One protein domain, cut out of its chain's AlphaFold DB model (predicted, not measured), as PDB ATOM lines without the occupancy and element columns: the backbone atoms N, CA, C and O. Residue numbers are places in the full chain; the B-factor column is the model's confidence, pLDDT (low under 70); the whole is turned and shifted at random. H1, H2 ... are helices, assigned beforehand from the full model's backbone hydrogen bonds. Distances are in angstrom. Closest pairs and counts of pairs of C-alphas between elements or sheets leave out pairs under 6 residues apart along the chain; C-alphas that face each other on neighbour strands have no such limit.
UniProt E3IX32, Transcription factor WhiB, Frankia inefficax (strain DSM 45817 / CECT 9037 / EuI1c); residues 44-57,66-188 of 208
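Overview. This is residues 44 to 57 and 66 to 188 of the 208 residues of the protein "Transcription factor WhiB" of Frankia inefficax (strain DSM 45817 / CECT 9037 / EuI1c) (UniProt E3IX32). Three long helices, H2, H3 and H4, lie side by side as an up-and-down row with H3 in the middle, and H5 packs over one side of the row at the first part of H2 and the last part of H3. The short H1 crosses at that same end, on the other side of H2 and H3. The 137 printed residues hold five named helices, H1 to H5 in order, and no named strand, an all-helix class. The whole is compact, with a radius of gyration of the C-alphas of 16.6 A, yet elongated, spanning 55 by 30 by 23 A.

Along the chain. H1 is residues 44 to 53, from C-alpha 44 at (42.545, 156.851, 25.200). H2, residues 66 to 99, is 49.4 A long and begins at (37.761, 159.444, 10.030). H3, residues 103 to 131, is 42.2 A long, H4, residues 136 to 160, 35.9 A. H5, residues 167 to 186, is 29.1 A long and ends at (43.425, 150.161, 11.538).

Arrangement. H3 is the hub, touching the other four helices. With residues 128 to 129 alone it touches H1, closest at the C-alphas of Arg 44 and Ser 129, 6.2 A, a steep tilt of 67 degrees, only just short of about perpendicular. H2 and H3 form a helical hairpin at 7 degrees, C-alphas 94 and 106 closest at 4.5 A. H3 and H4 form another at 22 degrees, C-alphas 108 and 160 closest at 4.7 A. H2, H3 and H5 make a bundle, helices side by side; H5 runs the same way as H3 at 19 degrees, C-alphas 131 and 184 closest at 4.3 A. H4 and H5 are apart. In H1 to H5 every O i to N i+4 pair is within hydrogen-bond range.

Size, cuts and confidence. The C-alphas of Gly 101 and Thr 188 are farthest apart, 56.1 A. Residues 58 to 65 are cut out, and C-alphas 57 and 66 are 8.6 A apart across the cut. Of the links printed whole, none is long. Residues 54 to 57 have pLDDT under 70.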
ATOM      1  N   ARG A  44      43.889 157.086  24.662       94.19
ATOM      2  CA  ARG A  44      42.545 156.851  25.200       94.19
ATOM      3  C   ARG A  44      41.834 158.150  25.563       94.19
ATOM      4  O   ARG A  44      40.648 158.286  25.281       94.19
ATOM      5  N   ASP A  45      42.552 159.102  26.158       92.81
ATOM      6  CA  ASP A  45      42.009 160.426  26.478       92.81
ATOM      7  C   ASP A  45      41.687 161.208  25.197       92.81
ATOM      8  O   ASP A  45      40.599 161.761  25.081       92.81
ATOM      9  N   CYS A  46      42.586 161.171  24.208       92.94
ATOM     10  CA  CYS A  46      42.382 161.766  22.887       92.94
ATOM     11  C   CYS A  46      41.146 161.189  22.189       92.94
ATOM     12  O   CYS A  46      40.326 161.950  21.689       92.94
ATOM     13  N   LEU A  47      40.986 159.862  22.183       93.88
ATOM     14  CA  LEU A  47      39.827 159.208  21.578       93.88
ATOM     15  C   LEU A  47      38.526 159.555  22.314       93.88
ATOM     16  O   LEU A  47      37.510 159.817  21.681       93.88
ATOM     17  N   ALA A  48      38.545 159.557  23.648       91.88
ATOM     18  CA  ALA A  48      37.365 159.877  24.442       91.88
ATOM     19  C   ALA A  48      36.907 161.332  24.249       91.88
ATOM     20  O   ALA A  48      35.704 161.573  24.150       91.88
ATOM     21  N   ASP A  49      37.846 162.279  24.181       89.69
ATOM     22  CA  ASP A  49      37.565 163.698  23.930       89.69
ATOM     23  C   ASP A  49      36.969 163.904  22.530       89.69
ATOM     24  O   ASP A  49      35.903 164.496  22.381       89.69
ATOM     25  N   GLU A  50      37.594 163.296  21.522       90.62
ATOM     26  CA  GLU A  50      37.163 163.348  20.124       90.62
ATOM     27  C   GLU A  50      35.755 162.762  19.914       90.62
ATOM     28  O   GLU A  50      34.942 163.315  19.180       90.62
ATOM     29  N   LEU A  51      35.419 161.663  20.592       89.62
ATOM     30  CA  LEU A  51      34.075 161.076  20.529       89.62
ATOM     31  C   LEU A  51      33.028 161.877  21.316       89.62
ATOM     32  O   LEU A  51      31.832 161.705  21.090       89.62
ATOM     33  N   SER A  52      33.459 162.724  22.253       84.62
ATOM     34  CA  SER A  52      32.570 163.551  23.077       84.62
ATOM     35  C   SER A  52      32.270 164.912  22.447       84.62
ATOM     36  O   SER A  52      31.225 165.489  22.740       84.62
ATOM     37  N   SER A  53      33.155 165.427  21.587       77.62
ATOM     38  CA  SER A  53      32.982 166.727  20.923       77.62
ATOM     39  C   SER A  53      31.831 166.731  19.908       77.62
ATOM     40  O   SER A  53      31.275 167.791  19.622       77.62
ATOM     41  N   GLY A  54      31.484 165.565  19.345       67.00
ATOM     42  CA  GLY A  54      30.487 165.421  18.275       67.00
ATOM     43  C   GLY A  54      30.883 166.088  16.950       67.00
ATOM     44  O   GLY A  54      30.099 166.093  16.005       67.00
ATOM     45  N   LEU A  55      32.088 166.654  16.887       63.16
ATOM     46  CA  LEU A  55      32.678 167.329  15.742       63.16
ATOM     47  C   LEU A  55      33.982 166.605  15.448       63.16
ATOM     48  O   LEU A  55      34.963 166.820  16.155       63.16
ATOM     49  N   HIS A  56      33.966 165.754  14.423       65.00
ATOM     50  CA  HIS A  56      35.157 165.086  13.914       65.00
ATOM     51  C   HIS A  56      35.815 166.009  12.888       65.00
ATOM     52  O   HIS A  56      35.291 166.126  11.783       65.00
ATOM     53  N   PRO A  57      36.927 166.703  13.197       58.03
ATOM     54  CA  PRO A  57      37.515 167.702  12.296       58.03
ATOM     55  C   PRO A  57      38.180 167.084  11.050       58.03
ATOM     56  O   PRO A  57      38.958 167.756  10.376       58.03
ATOM     57  N   GLU A  66      39.068 158.783   9.943       90.00
ATOM     58  CA  GLU A  66      37.761 159.444  10.030       90.00
ATOM     59  C   GLU A  66      36.583 158.466   9.919       90.00
ATOM     60  O   GLU A  66      35.763 158.414  10.832       90.00
ATOM     61  N   ASP A  67      36.558 157.622   8.884       89.19
ATOM     62  CA  ASP A  67      35.465 156.665   8.654       89.19
ATOM     63  C   ASP A  67      35.266 155.694   9.834       89.19
ATOM     64  O   ASP A  67      34.148 155.466  10.305       89.19
ATOM     65  N   ASP A  68      36.364 155.127  10.348       93.12
ATOM     66  CA  ASP A  68      36.336 154.202  11.487       93.12
ATOM     67  C   ASP A  68      35.883 154.911  12.771       93.12
ATOM     68  O   ASP A  68      35.154 154.341  13.590       93.12
ATOM     69  N   LEU A  69      36.316 156.161  12.953       92.56
ATOM     70  CA  LEU A  69      35.981 156.986  14.105       92.56
ATOM     71  C   LEU A  69      34.500 157.381  14.095       92.56
ATOM     72  O   LEU A  69      33.835 157.218  15.118       92.56
ATOM     73  N   GLU A  70      33.967 157.822  12.953       91.88
ATOM     74  CA  GLU A  70      32.548 158.151  12.782       91.88
ATOM     75  C   GLU A  70      31.672 156.917  13.036       91.88
ATOM     76  O   GLU A  70      30.663 156.966  13.749       91.88
ATOM     77  N   LEU A  71      32.086 155.762  12.515       93.31
ATOM     78  CA  LEU A  71      31.366 154.511  12.698       93.31
ATOM     79  C   LEU A  71      31.370 154.039  14.156       93.31
ATOM     80  O   LEU A  71      30.337 153.579  14.664       93.31
ATOM     81  N   LEU A  72      32.500 154.179  14.853       95.19
ATOM     82  CA  LEU A  72      32.602 153.917  16.286       95.19
ATOM     83  C   LEU A  72      31.720 154.889  17.087       95.19
ATOM     84  O   LEU A  72      30.931 154.438  17.923       95.19
ATOM     85  N   ALA A  73      31.779 156.191  16.793       94.38
ATOM     86  CA  ALA A  73      30.976 157.233  17.437       94.38
ATOM     87  C   ALA A  73      29.474 156.973  17.292       94.38
ATOM     88  O   ALA A  73      28.723 156.980  18.276       94.38
ATOM     89  N   ARG A  74      29.031 156.661  16.072       94.88
ATOM     90  CA  ARG A  74      27.642 156.302  15.780       94.88
ATOM     91  C   ARG A  74      27.216 155.060  16.552       94.88
ATOM     92  O   ARG A  74      26.123 155.032  17.114       94.88
ATOM     93  N   THR A  75      28.067 154.037  16.602       96.94
ATOM     94  CA  THR A  75      27.760 152.786  17.305       96.94
ATOM     95  C   THR A  75      27.623 153.008  18.814       96.94
ATOM     96  O   THR A  75      26.672 152.507  19.413       96.94
ATOM     97  N   ILE A  76      28.504 153.814  19.420       96.38
ATOM     98  CA  ILE A  76      28.413 154.213  20.834       96.38
ATOM     99  C   ILE A  76      27.126 154.999  21.093       96.38
ATOM    100  O   ILE A  76      26.417 154.708  22.056       96.38
ATOM    101  N   THR A  77      26.804 155.968  20.234       96.19
ATOM    102  CA  THR A  77      25.601 156.803  20.361       96.19
ATOM    103  C   THR A  77      24.328 155.963  20.320       96.19
ATOM    104  O   THR A  77      23.487 156.077  21.212       96.19
ATOM    105  N   VAL A  78      24.202 155.066  19.337       96.69
ATOM    106  CA  VAL A  78      23.042 154.171  19.225       96.69
ATOM    107  C   VAL A  78      22.956 153.237  20.431       96.69
ATOM    108  O   VAL A  78      21.890 153.112  21.028       96.69
ATOM    109  N   TYR A  79      24.070 152.623  20.840       97.38
ATOM    110  CA  TYR A  79      24.092 151.744  22.007       97.38
ATOM    111  C   TYR A  79      23.648 152.472  23.286       97.38
ATOM    112  O   TYR A  79      22.788 151.971  24.010       97.38
ATOM    113  N   ARG A  80      24.161 153.685  23.534       96.56
ATOM    114  CA  ARG A  80      23.766 154.516  24.683       96.56
ATOM    115  C   ARG A  80      22.290 154.905  24.648       96.56
ATOM    116  O   ARG A  80      21.642 154.858  25.688       96.56
ATOM    117  N   ALA A  81      21.750 155.239  23.478       96.69
ATOM    118  CA  ALA A  81      20.329 155.549  23.333       96.69
ATOM    119  C   ALA A  81      19.445 154.344  23.697       96.69
ATOM    120  O   ALA A  81      18.479 154.488  24.442       96.69
ATOM    121  N   MET A  82      19.814 153.142  23.251       96.81
ATOM    122  CA  MET A  82      19.084 151.913  23.588       96.81
ATOM    123  C   MET A  82      19.169 151.558  25.075       96.81
ATOM    124  O   MET A  82      18.203 151.071  25.657       96.81
ATOM    125  N   VAL A  83      20.322 151.796  25.699       97.44
ATOM    126  CA  VAL A  83      20.505 151.621  27.145       97.44
ATOM    127  C   VAL A  83      19.629 152.603  27.922       97.44
ATOM    128  O   VAL A  83      18.990 152.201  28.892       97.44
ATOM    129  N   ALA A  84      19.566 153.868  27.494       96.81
ATOM    130  CA  ALA A  84      18.728 154.885  28.123       96.81
ATOM    131  C   ALA A  84      17.233 154.540  28.016       96.81
ATOM    132  O   ALA A  84      16.518 154.601  29.014       96.81
ATOM    133  N   ASP A  85      16.778 154.102  26.839       97.25
ATOM    134  CA  ASP A  85      15.405 153.633  26.617       97.25
ATOM    135  C   ASP A  85      15.047 152.433  27.517       97.25
ATOM    136  O   ASP A  85      14.017 152.421  28.202       97.25
ATOM    137  N   TRP A  86      15.952 151.454  27.623       96.69
ATOM    138  CA  TRP A  86      15.754 150.305  28.511       96.69
ATOM    139  C   TRP A  86      15.748 150.696  29.994       96.69
ATOM    140  O   TRP A  86      14.925 150.206  30.768       96.69
ATOM    141  N   HIS A  87      16.627 151.614  30.401       97.12
ATOM    142  CA  HIS A  87      16.661 152.149  31.762       97.12
ATOM    143  C   HIS A  87      15.334 152.825  32.144       97.12
ATOM    144  O   HIS A  87      14.818 152.607  33.246       97.12
ATOM    145  N   LEU A  88      14.752 153.606  31.228       97.12
ATOM    146  CA  LEU A  88      13.439 154.223  31.422       97.12
ATOM    147  C   LEU A  88      12.338 153.165  31.541       97.12
ATOM    148  O   LEU A  88      11.545 153.228  32.479       97.12
ATOM    149  N   SER A  89      12.348 152.148  30.678       96.88
ATOM    150  CA  SER A  89      11.383 151.039  30.719       96.88
ATOM    151  C   SER A  89      11.391 150.298  32.066       96.88
ATOM    152  O   SER A  89      10.336 150.015  32.643       96.88
ATOM    153  N   LEU A  90      12.581 150.021  32.613       97.75
ATOM    154  CA  LEU A  90      12.741 149.395  33.930       97.75
ATOM    155  C   LEU A  90      12.272 150.308  35.070       97.75
ATOM    156  O   LEU A  90      11.639 149.842  36.021       97.75
ATOM    157  N   THR A  91      12.553 151.606  34.971       98.00
ATOM    158  CA  THR A  91      12.120 152.607  35.957       98.00
ATOM    159  C   THR A  91      10.598 152.754  35.969       98.00
ATOM    160  O   THR A  91       9.986 152.792  37.036       98.00
ATOM    161  N   GLU A  92       9.967 152.755  34.796       98.19
ATOM    162  CA  GLU A  92       8.512 152.784  34.666       98.19
ATOM    163  C   GLU A  92       7.880 151.514  35.255       98.19
ATOM    164  O   GLU A  92       6.924 151.587  36.033       98.19
ATOM    165  N   LEU A  93       8.455 150.339  34.965       97.88
ATOM    166  CA  LEU A  93       8.023 149.082  35.575       97.88
ATOM    167  C   LEU A  93       8.150 149.129  37.105       97.88
ATOM    168  O   LEU A  93       7.236 148.682  37.801       97.88
ATOM    169  N   ALA A  94       9.228 149.712  37.639       98.25
ATOM    170  CA  ALA A  94       9.407 149.897  39.077       98.25
ATOM    171  C   ALA A  94       8.301 150.773  39.688       98.25
ATOM    172  O   ALA A  94       7.756 150.416  40.736       98.25
ATOM    173  N   GLY A  95       7.924 151.865  39.011       98.25
ATOM    174  CA  GLY A  95       6.813 152.735  39.411       98.25
ATOM    175  C   GLY A  95       5.462 152.016  39.399       98.25
ATOM    176  O   GLY A  95       4.693 152.116  40.353       98.25
ATOM    177  N   ARG A  96       5.195 151.184  38.381       97.88
ATOM    178  CA  ARG A  96       3.979 150.349  38.341       97.88
ATOM    179  C   ARG A  96       3.920 149.343  39.495       97.88
ATOM    180  O   ARG A  96       2.840 149.086  40.020       97.88
ATOM    181  N   ARG A  97       5.058 148.765  39.906       97.25
ATOM    182  CA  ARG A  97       5.136 147.875  41.084       97.25
ATOM    183  C   ARG A  97       4.917 148.635  42.394       97.25
ATOM    184  O   ARG A  97       4.256 148.113  43.290       97.25
ATOM    185  N   GLU A  98       5.429 149.858  42.481       96.56
ATOM    186  CA  GLU A  98       5.295 150.722  43.656       96.56
ATOM    187  C   GLU A  98       3.836 151.119  43.888       96.56
ATOM    188  O   GLU A  98       3.341 150.990  45.005       96.56
ATOM    189  N   ALA A  99       3.114 151.473  42.819       96.25
ATOM    190  CA  ALA A  99       1.695 151.827  42.865       96.25
ATOM    191  C   ALA A  99       0.787 150.709  43.423       96.25
ATOM    192  O   ALA A  99      -0.293 150.992  43.932       96.25
ATOM    193  N   VAL A 100       1.226 149.446  43.357       96.69
ATOM    194  CA  VAL A 100       0.512 148.278  43.913       96.69
ATOM    195  C   VAL A 100       1.161 147.729  45.193       96.69
ATOM    196  O   VAL A 100       0.904 146.588  45.575       96.69
ATOM    197  N   GLY A 101       2.033 148.505  45.847       96.19
ATOM    198  CA  GLY A 101       2.632 148.173  47.146       96.19
ATOM    199  C   GLY A 101       3.755 147.127  47.117       96.19
ATOM    200  O   GLY A 101       4.155 146.628  48.168       96.19
ATOM    201  N   LYS A 102       4.300 146.774  45.944       94.75
ATOM    202  CA  LYS A 102       5.357 145.751  45.809       94.75
ATOM    203  C   LYS A 102       6.763 146.338  45.986       94.75
ATOM    204  O   LYS A 102       7.568 146.329  45.057       94.75
ATOM    205  N   LEU A 103       7.066 146.810  47.196       95.69
ATOM    206  CA  LEU A 103       8.297 147.551  47.518       95.69
ATOM    207  C   LEU A 103       9.600 146.801  47.187       95.69
ATOM    208  O   LEU A 103      10.518 147.399  46.626       95.69
ATOM    209  N   ASP A 104       9.695 145.501  47.484       97.12
ATOM    210  CA  ASP A 104      10.918 144.732  47.199       97.12
ATOM    211  C   ASP A 104      11.152 144.550  45.696       97.12
ATOM    212  O   ASP A 104      12.277 144.722  45.222       97.12
ATOM    213  N   ALA A 105      10.088 144.306  44.924       96.38
ATOM    214  CA  ALA A 105      10.166 144.254  43.466       96.38
ATOM    215  C   ALA A 105      10.548 145.623  42.876       96.38
ATOM    216  O   ALA A 105      11.380 145.695  41.975       96.38
ATOM    217  N   THR A 106       9.997 146.719  43.410       98.25
ATOM    218  CA  THR A 106      10.388 148.085  43.027       98.25
ATOM    219  C   THR A 106      11.874 148.333  43.279       98.25
ATOM    220  O   THR A 106      12.569 148.837  42.396       98.25
ATOM    221  N   ARG A 107      12.392 147.958  44.459       98.50
ATOM    222  CA  ARG A 107      13.819 148.094  44.782       98.50
ATOM    223  C   ARG A 107      14.678 147.271  43.823       98.50
ATOM    224  O   ARG A 107      15.654 147.796  43.301       98.50
ATOM    225  N   ALA A 108      14.303 146.019  43.565       98.31
ATOM    226  CA  ALA A 108      15.035 145.145  42.655       98.31
ATOM    227  C   ALA A 108      15.100 145.716  41.226       98.31
ATOM    228  O   ALA A 108      16.173 145.737  40.629       98.31
ATOM    229  N   LEU A 109      13.994 146.265  40.715       98.56
ATOM    230  CA  LEU A 109      13.938 146.899  39.394       98.56
ATOM    231  C   LEU A 109      14.777 148.179  39.302       98.56
ATOM    232  O   LEU A 109      15.471 148.378  38.309       98.56
ATOM    233  N   ARG A 110      14.774 149.026  40.341       98.38
ATOM    234  CA  ARG A 110      15.649 150.213  40.399       98.38
ATOM    235  C   ARG A 110      17.128 149.819  40.420       98.38
ATOM    236  O   ARG A 110      17.931 150.419  39.711       98.38
ATOM    237  N   THR A 111      17.482 148.782  41.182       98.62
ATOM    238  CA  THR A 111      18.842 148.219  41.191       98.62
ATOM    239  C   THR A 111      19.229 147.669  39.820       98.62
ATOM    240  O   THR A 111      20.341 147.921  39.362       98.62
ATOM    241  N   LEU A 112      18.318 146.964  39.140       98.69
ATOM    242  CA  LEU A 112      18.543 146.480  37.780       98.69
ATOM    243  C   LEU A 112      18.766 147.640  36.804       98.69
ATOM    244  O   LEU A 112      19.750 147.622  36.072       98.69
ATOM    245  N   ALA A 113      17.929 148.680  36.844       98.31
ATOM    246  CA  ALA A 113      18.070 149.862  35.992       98.31
ATOM    247  C   ALA A 113      19.428 150.566  36.183       98.31
ATOM    248  O   ALA A 113      20.059 150.966  35.202       98.31
ATOM    249  N   ALA A 114      19.906 150.684  37.426       98.12
ATOM    250  CA  ALA A 114      21.232 151.227  37.723       98.12
ATOM    251  C   ALA A 114      22.360 150.315  37.207       98.12
ATOM    252  O   ALA A 114      23.308 150.792  36.584       98.12
ATOM    253  N   ALA A 115      22.239 148.997  37.407       98.31
ATOM    254  CA  ALA A 115      23.226 148.029  36.938       98.31
ATOM    255  C   ALA A 115      23.324 147.980  35.402       98.31
ATOM    256  O   ALA A 115      24.421 147.819  34.869       98.31
ATOM    257  N   VAL A 116      22.206 148.162  34.687       98.00
ATOM    258  CA  VAL A 116      22.173 148.293  33.220       98.00
ATOM    259  C   VAL A 116      23.030 149.480  32.780       98.00
ATOM    260  O   VAL A 116      23.950 149.295  31.982       98.00
ATOM    261  N   ALA A 117      22.772 150.673  33.328       97.19
ATOM    262  CA  ALA A 117      23.506 151.890  32.980       97.19
ATOM    263  C   ALA A 117      25.014 151.740  33.251       97.19
ATOM    264  O   ALA A 117      25.840 151.982  32.375       97.19
ATOM    265  N   GLU A 118      25.378 151.218  34.421       97.94
ATOM    266  CA  GLU A 118      26.781 151.026  34.792       97.94
ATOM    267  C   GLU A 118      27.495 149.962  33.932       97.94
ATOM    268  O   GLU A 118      28.676 150.090  33.576       97.94
ATOM    269  N   SER A 119      26.784 148.893  33.560       97.06
ATOM    270  CA  SER A 119      27.313 147.889  32.635       97.06
ATOM    271  C   SER A 119      27.573 148.483  31.249       97.06
ATOM    272  O   SER A 119      28.583 148.155  30.626       97.06
ATOM    273  N   ALA A 120      26.726 149.406  30.787       96.94
ATOM    274  CA  ALA A 120      26.910 150.090  29.518       96.94
ATOM    275  C   ALA A 120      28.113 151.039  29.555       96.94
ATOM    276  O   ALA A 120      28.931 151.010  28.634       96.94
ATOM    277  N   ASP A 121      28.285 151.805  30.633       97.56
ATOM    278  CA  ASP A 121      29.439 152.695  30.802       97.56
ATOM    279  C   ASP A 121      30.760 151.924  30.766       97.56
ATOM    280  O   ASP A 121      31.697 152.298  30.058       97.56
ATOM    281  N   THR A 122      30.825 150.795  31.472       98.25
ATOM    282  CA  THR A 122      32.021 149.938  31.469       98.25
ATOM    283  C   THR A 122      32.222 149.176  30.158       98.25
ATOM    284  O   THR A 122      33.366 148.936  29.778       98.25
ATOM    285  N   THR A 123      31.146 148.846  29.436       98.38
ATOM    286  CA  THR A 123      31.216 148.299  28.067       98.38
ATOM    287  C   THR A 123      31.832 149.321  27.111       98.38
ATOM    288  O   THR A 123      32.771 148.998  26.387       98.38
ATOM    289  N   VAL A 124      31.359 150.572  27.143       97.88
ATOM    290  CA  VAL A 124      31.924 151.659  26.332       97.88
ATOM    291  C   VAL A 124      33.373 151.927  26.736       97.88
ATOM    292  O   VAL A 124      34.227 152.032  25.864       97.88
ATOM    293  N   ALA A 125      33.696 151.965  28.030       96.81
ATOM    294  CA  ALA A 125      35.072 152.162  28.491       96.81
ATOM    295  C   ALA A 125      36.029 151.058  28.004       96.81
ATOM    296  O   ALA A 125      37.151 151.354  27.585       96.81
ATOM    297  N   LEU A 126      35.586 149.795  28.017       98.44
ATOM    298  CA  LEU A 126      36.347 148.682  27.453       98.44
ATOM    299  C   LEU A 126      36.516 148.841  25.937       98.44
ATOM    300  O   LEU A 126      37.636 148.737  25.448       98.44
ATOM    301  N   ALA A 127      35.446 149.167  25.207       98.06
ATOM    302  CA  ALA A 127      35.497 149.411  23.766       98.06
ATOM    303  C   ALA A 127      36.471 150.548  23.399       98.06
ATOM    304  O   ALA A 127      37.288 150.391  22.497       98.06
ATOM    305  N   LEU A 128      36.455 151.661  24.139       97.19
ATOM    306  CA  LEU A 128      37.399 152.766  23.951       97.19
ATOM    307  C   LEU A 128      38.844 152.342  24.226       97.19
ATOM    308  O   LEU A 128      39.741 152.702  23.468       97.19
ATOM    309  N   SER A 129      39.072 151.556  25.281       97.06
ATOM    310  CA  SER A 129      40.404 151.027  25.605       97.06
ATOM    311  C   SER A 129      40.912 150.088  24.506       97.06
ATOM    312  O   SER A 129      42.092 150.125  24.159       97.06
ATOM    313  N   THR A 130      40.024 149.277  23.924       98.19
ATOM    314  CA  THR A 130      40.330 148.394  22.790       98.19
ATOM    315  C   THR A 130      40.685 149.207  21.555       98.19
ATOM    316  O   THR A 130      41.789 149.057  21.039       98.19
ATOM    317  N   ALA A 131      39.810 150.121  21.131       97.06
ATOM    318  CA  ALA A 131      40.024 150.963  19.955       97.06
ATOM    319  C   ALA A 131      41.311 151.803  20.060       97.06
ATOM    320  O   ALA A 131      42.060 151.939  19.095       97.06
ATOM    321  N   ALA A 132      41.617 152.315  21.255       95.50
ATOM    322  CA  ALA A 132      42.832 153.079  21.515       95.50
ATOM    323  C   ALA A 132      44.111 152.221  21.593       95.50
ATOM    324  O   ALA A 132      45.192 152.797  21.735       95.50
ATOM    325  N   ASN A 133      44.018 150.883  21.520       95.31
ATOM    326  CA  ASN A 133      45.106 149.951  21.841       95.31
ATOM    327  C   ASN A 133      45.789 150.329  23.169       95.31
ATOM    328  O   ASN A 133      46.998 150.581  23.219       95.31
ATOM    329  N   ALA A 134      44.989 150.453  24.231       93.25
ATOM    330  CA  ALA A 134      45.458 150.921  25.528       93.25
ATOM    331  C   ALA A 134      46.592 150.038  26.096       93.25
ATOM    332  O   ALA A 134      46.612 148.824  25.858       93.25
ATOM    333  N   PRO A 135      47.518 150.607  26.894       92.19
ATOM    334  CA  PRO A 135      48.564 149.839  27.560       92.19
ATOM    335  C   PRO A 135      47.996 148.687  28.399       92.19
ATOM    336  O   PRO A 135      46.907 148.795  28.963       92.19
ATOM    337  N   ALA A 136      48.767 147.607  28.561       92.38
ATOM    338  CA  ALA A 136      48.297 146.373  29.202       92.38
ATOM    339  C   ALA A 136      47.663 146.588  30.592       92.38
ATOM    340  O   ALA A 136      46.644 145.974  30.902       92.38
ATOM    341  N   GLY A 137      48.227 147.479  31.417       95.00
ATOM    342  CA  GLY A 137      47.676 147.800  32.738       95.00
ATOM    343  C   GLY A 137      46.315 148.502  32.677       95.00
ATOM    344  O   GLY A 137      45.412 148.167  33.442       95.00
ATOM    345  N   GLU A 138      46.144 149.431  31.737       94.19
ATOM    346  CA  GLU A 138      44.877 150.133  31.509       94.19
ATOM    347  C   GLU A 138      43.818 149.184  30.937       94.19
ATOM    348  O   GLU A 138      42.700 149.114  31.450       94.19
ATOM    349  N   MET A 139      44.199 148.370  29.949       96.50
ATOM    350  CA  MET A 139      43.340 147.333  29.376       96.50
ATOM    351  C   MET A 139      42.864 146.334  30.443       96.50
ATOM    352  O   MET A 139      41.671 146.046  30.545       96.50
ATOM    353  N   ALA A 140      43.770 145.845  31.296       97.75
ATOM    354  CA  ALA A 140      43.425 144.929  32.381       97.75
ATOM    355  C   ALA A 140      42.446 145.561  33.387       97.75
ATOM    356  O   ALA A 140      41.522 144.891  33.862       97.75
ATOM    357  N   ALA A 141      42.610 146.853  33.693       97.19
ATOM    358  CA  ALA A 141      41.684 147.590  34.547       97.19
ATOM    359  C   ALA A 141      40.289 147.708  33.907       97.19
ATOM    360  O   ALA A 141      39.294 147.411  34.574       97.19
ATOM    361  N   ALA A 142      40.209 148.049  32.617       96.94
ATOM    362  CA  ALA A 142      38.949 148.132  31.878       96.94
ATOM    363  C   ALA A 142      38.220 146.776  31.828       96.94
ATOM    364  O   ALA A 142      37.037 146.684  32.160       96.94
ATOM    365  N   GLN A 143      38.938 145.692  31.519       98.38
ATOM    366  CA  GLN A 143      38.394 144.329  31.520       98.38
ATOM    367  C   GLN A 143      37.902 143.899  32.907       98.38
ATOM    368  O   GLN A 143      36.860 143.251  33.036       98.38
ATOM    369  N   LYS A 144      38.646 144.230  33.972       98.44
ATOM    370  CA  LYS A 144      38.239 143.938  35.353       98.44
ATOM    371  C   LYS A 144      36.961 144.692  35.721       98.44
ATOM    372  O   LYS A 144      36.054 144.079  36.286       98.44
ATOM    373  N   ALA A 145      36.885 145.982  35.401       98.31
ATOM    374  CA  ALA A 145      35.705 146.802  35.653       98.31
ATOM    375  C   ALA A 145      34.474 146.233  34.932       98.31
ATOM    376  O   ALA A 145      33.468 145.961  35.586       98.31
ATOM    377  N   HIS A 146      34.598 145.940  33.633       98.44
ATOM    378  CA  HIS A 146      33.521 145.377  32.819       98.44
ATOM    379  C   HIS A 146      33.035 144.004  33.318       98.44
ATOM    380  O   HIS A 146      31.839 143.776  33.473       98.44
ATOM    381  N   ARG A 147      33.940 143.080  33.671       98.50
ATOM    382  CA  ARG A 147      33.525 141.786  34.252       98.50
ATOM    383  C   ARG A 147      32.812 141.951  35.595       98.50
ATOM    384  O   ARG A 147      31.863 141.227  35.887       98.50
ATOM    385  N   THR A 148      33.258 142.904  36.410       98.56
ATOM    386  CA  THR A 148      32.669 143.169  37.730       98.56
ATOM    387  C   THR A 148      31.256 143.745  37.606       98.56
ATOM    388  O   THR A 148      30.364 143.350  38.357       98.56
ATOM    389  N   THR A 149      31.022 144.665  36.667       98.44
ATOM    390  CA  THR A 149      29.681 145.209  36.395       98.44
ATOM    391  C   THR A 149      28.753 144.162  35.800       98.44
ATOM    392  O   THR A 149      27.615 144.076  36.248       98.44
ATOM    393  N   LEU A 150      29.227 143.302  34.893       97.75
ATOM    394  CA  LEU A 150      28.425 142.181  34.385       97.75
ATOM    395  C   LEU A 150      27.994 141.217  35.500       97.75
ATOM    396  O   LEU A 150      26.848 140.771  35.520       97.75
ATOM    397  N   GLY A 151      28.869 140.938  36.472       98.31
ATOM    398  CA  GLY A 151      28.506 140.140  37.647       98.31
ATOM    399  C   GLY A 151      27.391 140.782  38.484       98.31
ATOM    400  O   GLY A 151      26.481 140.088  38.943       98.31
ATOM    401  N   ARG A 152      27.428 142.112  38.645       98.38
ATOM    402  CA  ARG A 152      26.384 142.876  39.348       98.38
ATOM    403  C   ARG A 152      25.080 142.951  38.564       98.38
ATOM    404  O   ARG A 152      24.025 142.775  39.166       98.38
ATOM    405  N   LEU A 153      25.149 143.127  37.245       98.44
ATOM    406  CA  LEU A 153      23.991 143.065  36.358       98.44
ATOM    407  C   LEU A 153      23.288 141.714  36.491       98.44
ATOM    408  O   LEU A 153      22.110 141.679  36.821       98.44
ATOM    409  N   ALA A 154      24.028 140.609  36.373       98.38
ATOM    410  CA  ALA A 154      23.464 139.267  36.500       98.38
ATOM    411  C   ALA A 154      22.825 139.014  37.880       98.38
ATOM    412  O   ALA A 154      21.831 138.297  37.997       98.38
ATOM    413  N   ALA A 155      23.388 139.580  38.953       98.38
ATOM    414  CA  ALA A 155      22.779 139.513  40.279       98.38
ATOM    415  C   ALA A 155      21.472 140.320  40.359       98.38
ATOM    416  O   ALA A 155      20.497 139.838  40.935       98.38
ATOM    417  N   ALA A 156      21.439 141.510  39.757       98.56
ATOM    418  CA  ALA A 156      20.248 142.346  39.701       98.56
ATOM    419  C   ALA A 156      19.136 141.723  38.838       98.56
ATOM    420  O   ALA A 156      17.979 141.756  39.245       98.56
ATOM    421  N   GLU A 157      19.480 141.085  37.713       98.44
ATOM    422  CA  GLU A 157      18.542 140.336  36.861       98.44
ATOM    423  C   GLU A 157      17.838 139.234  37.659       98.44
ATOM    424  O   GLU A 157      16.611 139.154  37.678       98.44
ATOM    425  N   ARG A 158      18.608 138.424  38.403       98.50
ATOM    426  CA  ARG A 158      18.055 137.366  39.266       98.50
ATOM    427  C   ARG A 158      17.143 137.916  40.360       98.50
ATOM    428  O   ARG A 158      16.121 137.306  40.648       98.50
ATOM    429  N   ALA A 159      17.511 139.039  40.975       97.75
ATOM    430  CA  ALA A 159      16.716 139.660  42.032       97.75
ATOM    431  C   ALA A 159      15.418 140.293  41.503       97.75
ATOM    432  O   ALA A 159      14.394 140.244  42.181       97.75
ATOM    433  N   ALA A 160      15.456 140.892  40.311       97.81
ATOM    434  CA  ALA A 160      14.298 141.526  39.686       97.81
ATOM    435  C   ALA A 160      13.376 140.524  38.972       97.81
ATOM    436  O   ALA A 160      12.187 140.803  38.827       97.81
ATOM    437  N   GLY A 161      13.911 139.379  38.536       97.50
ATOM    438  CA  GLY A 161      13.202 138.444  37.661       97.50
ATOM    439  C   GLY A 161      12.997 138.996  36.247       97.50
ATOM    440  O   GLY A 161      12.046 138.608  35.580       97.50
ATOM    441  N   GLU A 162      13.864 139.912  35.810       96.75
ATOM    442  CA  GLU A 162      13.775 140.635  34.536       96.75
ATOM    443  C   GLU A 162      15.142 140.662  33.839       96.75
ATOM    444  O   GLU A 162      16.185 140.610  34.495       96.75
ATOM    445  N   SER A 163      15.143 140.765  32.506       96.00
ATOM    446  CA  SER A 163      16.378 140.852  31.714       96.00
ATOM    447  C   SER A 163      17.040 142.227  31.838       96.00
ATOM    448  O   SER A 163      16.384 143.268  31.779       96.00
ATOM    449  N   GLY A 164      18.367 142.252  31.928       93.88
ATOM    450  CA  GLY A 164      19.184 143.461  31.939       93.88
ATOM    451  C   GLY A 164      19.447 144.035  30.549       93.88
ATOM    452  O   GLY A 164      20.016 145.116  30.430       93.88
ATOM    453  N   ALA A 165      19.027 143.339  29.492       93.31
ATOM    454  CA  ALA A 165      19.113 143.829  28.126       93.31
ATOM    455  C   ALA A 165      17.979 143.294  27.246       93.31
ATOM    456  O   ALA A 165      17.548 142.146  27.378       93.31
ATOM    457  N   SER A 166      17.555 144.104  26.277       89.75
ATOM    458  CA  SER A 166      16.760 143.631  25.146       89.75
ATOM    459  C   SER A 166      17.644 142.858  24.145       89.75
ATOM    460  O   SER A 166      18.860 143.084  24.088       89.75
ATOM    461  N   PRO A 167      17.069 141.974  23.303       91.50
ATOM    462  CA  PRO A 167      17.824 141.275  22.260       91.50
ATOM    463  C   PRO A 167      18.567 142.227  21.318       91.50
ATOM    464  O   PRO A 167      19.679 141.943  20.876       91.50
ATOM    465  N   ASP A 168      17.963 143.371  21.009       93.38
ATOM    466  CA  ASP A 168      18.532 144.366  20.108       93.38
ATOM    467  C   ASP A 168      19.737 145.050  20.754       93.38
ATOM    468  O   ASP A 168      20.772 145.213  20.107       93.38
ATOM    469  N   MET A 169      19.643 145.377  22.046       93.88
ATOM    470  CA  MET A 169      20.749 145.952  22.811       93.88
ATOM    471  C   MET A 169      21.943 144.992  22.866       93.88
ATOM    472  O   MET A 169      23.082 145.416  22.672       93.88
ATOM    473  N   ALA A 170      21.698 143.690  23.059       92.56
ATOM    474  CA  ALA A 170      22.751 142.677  23.037       92.56
ATOM    475  C   ALA A 170      23.450 142.589  21.667       92.56
ATOM    476  O   ALA A 170      24.679 142.504  21.611       92.56
ATOM    477  N   ARG A 171      22.697 142.675  20.559       96.06
ATOM    478  CA  ARG A 171      23.279 142.724  19.203       96.06
ATOM    479  C   ARG A 171      24.109 143.986  18.982       96.06
ATOM    480  O   ARG A 171      25.171 143.919  18.366       96.06
ATOM    481  N   TRP A 172      23.654 145.131  19.483       96.50
ATOM    482  CA  TRP A 172      24.401 146.384  19.371       96.50
ATOM    483  C   TRP A 172      25.653 146.429  20.244       96.50
ATOM    484  O   TRP A 172      26.658 146.973  19.795       96.50
ATOM    485  N   ARG A 173      25.646 145.791  21.420       96.50
ATOM    486  CA  ARG A 173      26.866 145.583  22.213       96.50
ATOM    487  C   ARG A 173      27.923 144.814  21.418       96.50
ATOM    488  O   ARG A 173      29.053 145.277  21.323       96.50
ATOM    489  N   LEU A 174      27.545 143.702  20.783       96.69
ATOM    490  CA  LEU A 174      28.472 142.941  19.937       96.69
ATOM    491  C   LEU A 174      29.014 143.799  18.786       96.69
ATOM    492  O   LEU A 174      30.210 143.794  18.522       96.69
ATOM    493  N   ARG A 175      28.156 144.593  18.131       97.81
ATOM    494  CA  ARG A 175      28.602 145.534  17.090       97.81
ATOM    495  C   ARG A 175      29.617 146.540  17.626       97.81
ATOM    496  O   ARG A 175      30.601 146.794  16.944       97.81
ATOM    497  N   LEU A 176      29.400 147.094  18.818       98.19
ATOM    498  CA  LEU A 176      30.345 148.011  19.457       98.19
ATOM    499  C   LEU A 176      31.709 147.347  19.685       98.19
ATOM    500  O   LEU A 176      32.733 147.927  19.333       98.19
ATOM    501  N   GLU A 177      31.724 146.127  20.218       97.56
ATOM    502  CA  GLU A 177      32.954 145.353  20.434       97.56
ATOM    503  C   GLU A 177      33.692 145.071  19.116       97.56
ATOM    504  O   GLU A 177      34.913 145.243  19.030       97.56
ATOM    505  N   THR A 178      32.955 144.700  18.066       98.19
ATOM    506  CA  THR A 178      33.506 144.503  16.721       98.19
ATOM    507  C   THR A 178      34.109 145.795  16.174       98.19
ATOM    508  O   THR A 178      35.272 145.788  15.782       98.19
ATOM    509  N   ARG A 179      33.381 146.920  16.215       97.75
ATOM    510  CA  ARG A 179      33.882 148.212  15.709       97.75
ATOM    511  C   ARG A 179      35.101 148.710  16.470       97.75
ATOM    512  O   ARG A 179      36.036 149.212  15.859       97.75
ATOM    513  N   ALA A 180      35.129 148.524  17.786       97.88
ATOM    514  CA  ALA A 180      36.307 148.840  18.580       97.88
ATOM    515  C   ALA A 180      37.526 148.004  18.162       97.88
ATOM    516  O   ALA A 180      38.631 148.531  18.063       97.88
ATOM    517  N   SER A 181      37.324 146.714  17.886       97.56
ATOM    518  CA  SER A 181      38.391 145.810  17.442       97.56
ATOM    519  C   SER A 181      38.881 146.129  16.027       97.56
ATOM    520  O   SER A 181      40.074 146.024  15.756       97.56
ATOM    521  N   GLU A 182      37.986 146.519  15.118       96.19
ATOM    522  CA  GLU A 182      38.333 146.978  13.767       96.19
ATOM    523  C   GLU A 182      39.147 148.278  13.823       96.19
ATOM    524  O   GLU A 182      40.245 148.332  13.274       96.19
ATOM    525  N   ALA A 183      38.687 149.275  14.586       95.38
ATOM    526  CA  ALA A 183      39.414 150.530  14.784       95.38
ATOM    527  C   ALA A 183      40.809 150.309  15.403       95.38
ATOM    528  O   ALA A 183      41.780 150.966  15.031       95.38
ATOM    529  N   ALA A 184      40.943 149.346  16.321       95.75
ATOM    530  CA  ALA A 184      42.235 148.975  16.895       95.75
ATOM    531  C   ALA A 184      43.212 148.426  15.837       95.75
ATOM    532  O   ALA A 184      44.403 148.758  15.852       95.75
ATOM    533  N   GLN A 185      42.712 147.610  14.904       92.94
ATOM    534  CA  GLN A 185      43.507 147.052  13.808       92.94
ATOM    535  C   GLN A 185      43.961 148.148  12.844       92.94
ATOM    536  O   GLN A 185      45.145 148.207  12.513       92.94
ATOM    537  N   THR A 186      43.070 149.062  12.450       89.06
ATOM    538  CA  THR A 186      43.425 150.161  11.538       89.06
ATOM    539  C   THR A 186      44.345 151.191  12.190       89.06
ATOM    540  O   THR A 186      45.159 151.812  11.504       89.06
ATOM    541  N   ALA A 187      44.286 151.333  13.516       89.50
ATOM    542  CA  ALA A 187      45.179 152.195  14.281       89.50
ATOM    543  C   ALA A 187      46.575 151.606  14.528       89.50
ATOM    544  O   ALA A 187      47.453 152.312  15.036       89.50
ATOM    545  N   THR A 188      46.799 150.334  14.192       87.06
ATOM    546  CA  THR A 188      48.117 149.706  14.297       87.06
ATOM    547  C   THR A 188      48.982 150.154  13.115       87.06
ATOM    548  O   THR A 188      48.581 149.976  11.964       87.06
TER     549      THR A 188